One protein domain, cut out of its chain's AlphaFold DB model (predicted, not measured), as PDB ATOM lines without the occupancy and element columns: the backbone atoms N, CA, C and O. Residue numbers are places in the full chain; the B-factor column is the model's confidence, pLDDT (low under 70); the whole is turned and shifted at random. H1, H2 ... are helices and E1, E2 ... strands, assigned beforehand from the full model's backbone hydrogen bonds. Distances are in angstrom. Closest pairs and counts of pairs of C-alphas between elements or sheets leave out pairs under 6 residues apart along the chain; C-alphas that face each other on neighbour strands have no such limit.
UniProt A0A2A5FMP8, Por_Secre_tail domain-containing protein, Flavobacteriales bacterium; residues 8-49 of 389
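What this domain is: This is residues 8 to 49 of the 389 residues of the protein "Por_Secre_tail domain-containing protein" of Flavobacteriales bacterium (UniProt A0A2A5FMP8). The chain makes an open ring: from the small sheet of E1, E2 and E3 it runs out to H1 and comes back to the sheet, with H1 standing clear of the sheet across a hollow. The hairpin of E1 and E2 lies at one end, and the short H2 follows E3 on the ring's rim, near the start of H1. The printed part has 42 residues, with three named strands and two named helices in the order E1, E2, H1, E3, H2; the sheet is mixed, order E1, E2, E3, and the class is mixed, helices and strands. It is only just compact, close to loose, with a radius of gyration of the C-alphas of 10.6 A and spans of 27 by 24 by 14 A.

How they stand to each other: E1, residues 8 to 10, and E2, residues 15 to 19, form an antiparallel hairpin, with N 10 and O 15 2.9 A apart, within hydrogen-bond range. E3, residues 41 to 43, is parallel to E2, with N 18 and O 41 2.8 A apart, within hydrogen-bond range. The pairing is staggered: E2 pairs with E1 over residues 15 to 17 and with E3 over 17 to 19. H1, residues 25 to 34, is not on the sheet; E2, H1 and E3 form a strand-helix-strand unit, two parallel neighbour strands with a helix between, and its crossover is right-handed. H2, residues 46 to 49, is close to H1 but not clearly touching, the closest C-alphas, of Arg 25 and Gln 48, being 7.3 A apart. In H1 every O i to N i+4 pair is within hydrogen-bond range; H2 is too short for such a pair.

Where its parts are: E1 begins at C-alpha 8, (16.844, 6.665, -18.675), and is 6.7 A long. E2 is 12.5 A long, H1 14.3 A, E3 7.3 A and H2 5.4 A, ending at C-alpha 49, (8.653, 24.847, -25.030).

The domain as a whole: The two C-alphas farthest apart, of Gly 11 and Lys 26, are 28.3 A apart. The printed part has no cut, and no link is long. Residues 33 to 38 stand free. Mean pLDDT of the printed part is 73.4; residues 11 to 12, 25, 36 to 39 and 46 to 49 are under 70.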
ATOM      1  N   ARG A   8      16.834   6.173 -20.067       72.88
ATOM      2  CA  ARG A   8      16.844   6.665 -18.675       72.88
ATOM      3  C   ARG A   8      15.483   6.420 -18.033       72.88
ATOM      4  O   ARG A   8      14.463   6.663 -18.672       72.88
ATOM      5  N   PHE A   9      15.461   6.037 -16.764       79.19
ATOM      6  CA  PHE A   9      14.241   5.886 -15.980       79.19
ATOM      7  C   PHE A   9      14.008   7.098 -15.076       79.19
ATOM      8  O   PHE A   9      14.922   7.590 -14.395       79.19
ATOM      9  N   CYS A  10      12.774   7.598 -15.067       75.25
ATOM     10  CA  CYS A  10      12.358   8.659 -14.167       75.25
ATOM     11  C   CYS A  10      11.979   8.059 -12.814       75.25
ATOM     12  O   CYS A  10      10.983   7.352 -12.717       75.25
ATOM     13  N   GLY A  11      12.726   8.398 -11.763       66.62
ATOM     14  CA  GLY A  11      12.418   7.956 -10.398       66.62
ATOM     15  C   GLY A  11      11.180   8.618  -9.783       66.62
ATOM     16  O   GLY A  11      10.765   8.218  -8.708       66.62
ATOM     17  N   VAL A  12      10.599   9.626 -10.446       69.62
ATOM     18  CA  VAL A  12       9.421  10.349  -9.943       69.62
ATOM     19  C   VAL A  12       8.126   9.745 -10.468       69.62
ATOM     20  O   VAL A  12       7.209   9.477  -9.705       69.62
ATOM     21  N   CYS A  13       8.037   9.517 -11.779       71.38
ATOM     22  CA  CYS A  13       6.838   8.948 -12.397       71.38
ATOM     23  C   CYS A  13       6.975   7.457 -12.735       71.38
ATOM     24  O   CYS A  13       6.091   6.916 -13.398       71.38
ATOM     25  N   SER A  14       8.078   6.828 -12.311       75.94
ATOM     26  CA  SER A  14       8.418   5.415 -12.514       75.94
ATOM     27  C   SER A  14       8.205   4.932 -13.951       75.94
ATOM     28  O   SER A  14       7.618   3.880 -14.194       75.94
ATOM     29  N   LYS A  15       8.663   5.732 -14.922       75.38
ATOM     30  CA  LYS A  15       8.528   5.469 -16.362       75.38
ATOM     31  C   LYS A  15       9.839   5.699 -17.093       75.38
ATOM     32  O   LYS A  15      10.629   6.569 -16.711       75.38
ATOM     33  N   SER A  16      10.023   4.982 -18.197       79.69
ATOM     34  CA  SER A  16      11.105   5.247 -19.142       79.69
ATOM     35  C   SER A  16      10.923   6.638 -19.768       79.69
ATOM     36  O   SER A  16       9.818   7.038 -20.146       79.69
ATOM     37  N   VAL A  17      12.014   7.394 -19.845       80.50
ATOM     38  CA  VAL A  17      12.039   8.777 -20.329       80.50
ATOM     39  C   VAL A  17      12.358   8.797 -21.816       80.50
ATOM     40  O   VAL A  17      13.416   8.333 -22.237       80.50
ATOM     41  N   VAL A  18      11.475   9.405 -22.602       83.56
ATOM     42  CA  VAL A  18      11.693   9.672 -24.025       83.56
ATOM     43  C   VAL A  18      12.484  10.972 -24.179       83.56
ATOM     44  O   VAL A  18      12.078  12.026 -23.687       83.56
ATOM     45  N   ASP A  19      13.624  10.924 -24.866       83.06
ATOM     46  CA  ASP A  19      14.414  12.128 -25.137       83.06
ATOM     47  C   ASP A  19      13.892  12.856 -26.392       83.06
ATOM     48  O   ASP A  19      14.028  12.367 -27.516       83.06
ATOM     49  N   PHE A  20      13.289  14.037 -26.205       83.25
ATOM     50  CA  PHE A  20      12.822  14.910 -27.289       83.25
ATOM     51  C   PHE A  20      13.825  16.018 -27.637       83.25
ATOM     52  O   PHE A  20      13.570  16.814 -28.540       83.25
ATOM     53  N   THR A  21      14.984  16.092 -26.974       79.69
ATOM     54  CA  THR A  21      15.919  17.222 -27.122       79.69
ATOM     55  C   THR A  21      16.541  17.350 -28.517       79.69
ATOM     56  O   THR A  21      17.003  18.438 -28.883       79.69
ATOM     57  N   SER A  22      16.543  16.274 -29.306       82.81
ATOM     58  CA  SER A  22      16.989  16.246 -30.706       82.81
ATOM     59  C   SER A  22      15.847  16.291 -31.730       82.81
ATOM     60  O   SER A  22      16.127  16.395 -32.921       82.81
ATOM     61  N   LYS A  23      14.579  16.235 -31.297       77.25
ATOM     62  CA  LYS A  23      13.409  16.170 -32.186       77.25
ATOM     63  C   LYS A  23      12.889  17.557 -32.571       77.25
ATOM     64  O   LYS A  23      12.894  18.497 -31.772       77.25
ATOM     65  N   SER A  24      12.399  17.679 -33.800       77.69
ATOM     66  CA  SER A  24      11.676  18.856 -34.286       77.69
ATOM     67  C   SER A  24      10.242  18.905 -33.741       77.69
ATOM     68  O   SER A  24       9.690  17.897 -33.302       77.69
ATOM     69  N   ARG A  25       9.590  20.075 -33.805       66.62
ATOM     70  CA  ARG A  25       8.205  20.249 -33.324       66.62
ATOM     71  C   ARG A  25       7.205  19.316 -34.027       66.62
ATOM     72  O   ARG A  25       6.314  18.790 -33.371       66.62
ATOM     73  N   LYS A  26       7.384  19.067 -35.331       71.25
ATOM     74  CA  LYS A  26       6.538  18.136 -36.101       71.25
ATOM     75  C   LYS A  26       6.679  16.698 -35.595       71.25
ATOM     76  O   LYS A  26       5.679  16.028 -35.380       71.25
ATOM     77  N   GLU A  27       7.912  16.258 -35.352       72.62
ATOM     78  CA  GLU A  27       8.193  14.909 -34.848       72.62
ATOM     79  C   GLU A  27       7.721  14.714 -33.405       72.62
ATOM     80  O   GLU A  27       7.291  13.622 -33.045       72.62
ATOM     81  N   ILE A  28       7.795  15.763 -32.578       75.00
ATOM     82  CA  ILE A  28       7.250  15.751 -31.217       75.00
ATOM     83  C   ILE A  28       5.732  15.552 -31.274       75.00
ATOM     84  O   ILE A  28       5.231  14.627 -30.642       75.00
ATOM     85  N   ASN A  29       5.016  16.359 -32.064       72.38
ATOM     86  CA  ASN A  29       3.559  16.255 -32.183       72.38
ATOM     87  C   ASN A  29       3.134  14.879 -32.705       72.38
ATOM     88  O   ASN A  29       2.337  14.206 -32.064       72.38
ATOM     89  N   GLN A  30       3.762  14.402 -33.782       72.50
ATOM     90  CA  GLN A  30       3.477  13.082 -34.344       72.50
ATOM     91  C   GLN A  30       3.690  11.950 -33.325       72.50
ATOM     92  O   GLN A  30       2.910  10.998 -33.283       72.50
ATOM     93  N   PHE A  31       4.727  12.043 -32.489       77.06
ATOM     94  CA  PHE A  31       4.981  11.055 -31.443       77.06
ATOM     95  C   PHE A  31       3.907  11.080 -30.348       77.06
ATOM     96  O   PHE A  31       3.484  10.019 -29.885       77.06
ATOM     97  N   LEU A  32       3.470  12.272 -29.933       74.88
ATOM     98  CA  LEU A  32       2.400  12.435 -28.947       74.88
ATOM     99  C   LEU A  32       1.062  11.934 -29.501       74.88
ATOM    100  O   LEU A  32       0.354  11.220 -28.801       74.88
ATOM    101  N   ASP A  33       0.765  12.196 -30.776       72.44
ATOM    102  CA  ASP A  33      -0.443  11.712 -31.451       72.44
ATOM    103  C   ASP A  33      -0.499  10.186 -31.496       72.44
ATOM    104  O   ASP A  33      -1.508   9.577 -31.131       72.44
ATOM    105  N   GLN A  34       0.618   9.551 -31.849       70.19
ATOM    106  CA  GLN A  34       0.745   8.093 -31.865       70.19
ATOM    107  C   GLN A  34       0.625   7.460 -30.471       70.19
ATOM    108  O   GLN A  34       0.284   6.285 -30.362       70.19
ATOM    109  N   ASN A  35       0.879   8.228 -29.413       71.56
ATOM    110  CA  ASN A  35       0.856   7.770 -28.027       71.56
ATOM    111  C   ASN A  35      -0.221   8.475 -27.194       71.56
ATOM    112  O   ASN A  35      -0.090   8.562 -25.976       71.56
ATOM    113  N   SER A  36      -1.294   8.931 -27.844       56.66
ATOM    114  CA  SER A  36      -2.372   9.712 -27.229       56.66
ATOM    115  C   SER A  36      -2.937   9.052 -25.954       56.66
ATOM    116  O   SER A  36      -3.105   9.715 -24.943       56.66
ATOM    117  N   CYS A  37      -3.130   7.731 -25.923       51.66
ATOM    118  CA  CYS A  37      -3.657   7.031 -24.737       51.66
ATOM    119  C   CYS A  37      -2.601   6.698 -23.657       51.66
ATOM    120  O   CYS A  37      -2.938   6.112 -22.629       51.66
ATOM    121  N   ASN A  38      -1.320   7.018 -23.871       66.06
ATOM    122  CA  ASN A  38      -0.230   6.603 -22.991       66.06
ATOM    123  C   ASN A  38       0.299   7.782 -22.171       66.06
ATOM    124  O   ASN A  38       0.630   8.844 -22.693       66.06
ATOM    125  N   ARG A  39       0.479   7.579 -20.861       68.38
ATOM    126  CA  ARG A  39       1.137   8.577 -20.005       68.38
ATOM    127  C   ARG A  39       2.653   8.548 -20.233       68.38
ATOM    128  O   ARG A  39       3.330   7.701 -19.652       68.38
ATOM    129  N   ILE A  40       3.177   9.484 -21.022       79.69
ATOM    130  CA  ILE A  40       4.594   9.558 -21.425       79.69
ATOM    131  C   ILE A  40       5.405  10.445 -20.473       79.69
ATOM    132  O   ILE A  40       4.948  11.502 -20.049       79.69
ATOM    133  N   CYS A  41       6.641  10.041 -20.174       79.81
ATOM    134  CA  CYS A  41       7.642  10.914 -19.562       79.81
ATOM    135  C   CYS A  41       8.645  11.359 -20.631       79.81
ATOM    136  O   CYS A  41       9.184  10.520 -21.351       79.81
ATOM    137  N   GLY A  42       8.886  12.667 -20.753       83.06
ATOM    138  CA  GLY A  42       9.693  13.241 -21.825       83.06
ATOM    139  C   GLY A  42      10.696  14.283 -21.347       83.06
ATOM    140  O   GLY A  42      10.429  15.013 -20.395       83.06
ATOM    141  N   ARG A  43      11.836  14.389 -22.034       79.75
ATOM    142  CA  ARG A  43      12.833  15.448 -21.818       79.75
ATOM    143  C   ARG A  43      12.841  16.434 -22.984       79.75
ATOM    144  O   ARG A  43      13.052  16.024 -24.120       79.75
ATOM    145  N   PHE A  44      12.699  17.727 -22.690       83.81
ATOM    146  CA  PHE A  44      12.654  18.815 -23.676       83.81
ATOM    147  C   PHE A  44      13.738  19.867 -23.403       83.81
ATOM    148  O   PHE A  44      14.213  20.009 -22.277       83.81
ATOM    149  N   LYS A  45      14.125  20.629 -24.429       74.25
ATOM    150  CA  LYS A  45      14.875  21.885 -24.283       74.25
ATOM    151  C   LYS A  45      13.906  23.024 -23.969       74.25
ATOM    152  O   LYS A  45      12.824  23.085 -24.546       74.25
ATOM    153  N   ASN A  46      14.345  23.999 -23.176       62.94
ATOM    154  CA  ASN A  46      13.550  25.200 -22.877       62.94
ATOM    155  C   ASN A  46      13.110  25.949 -24.148       62.94
ATOM    156  O   ASN A  46      11.991  26.442 -24.222       62.94
ATOM    157  N   SER A  47      13.952  25.968 -25.186       61.66
ATOM    158  CA  SER A  47      13.625  26.586 -26.477       61.66
ATOM    159  C   SER A  47      12.531  25.859 -27.265       61.66
ATOM    160  O   SER A  47      11.873  26.484 -28.088       61.66
ATOM    161  N   GLN A  48      12.312  24.560 -27.032       64.12
ATOM    162  CA  GLN A  48      11.242  23.798 -27.692       64.12
ATOM    163  C   GLN A  48       9.866  24.110 -27.086       64.12
ATOM    164  O   GLN A  48       8.859  24.003 -27.787       64.12
ATOM    165  N   LEU A  49       9.848  24.518 -25.811       62.25
ATOM    166  CA  LEU A  49       8.653  24.847 -25.030       62.25
ATOM    167  C   LEU A  49       8.241  26.321 -25.158       62.25
ATOM    168  O   LEU A  49       7.110  26.668 -24.834       62.25
TER     169      LEU A  49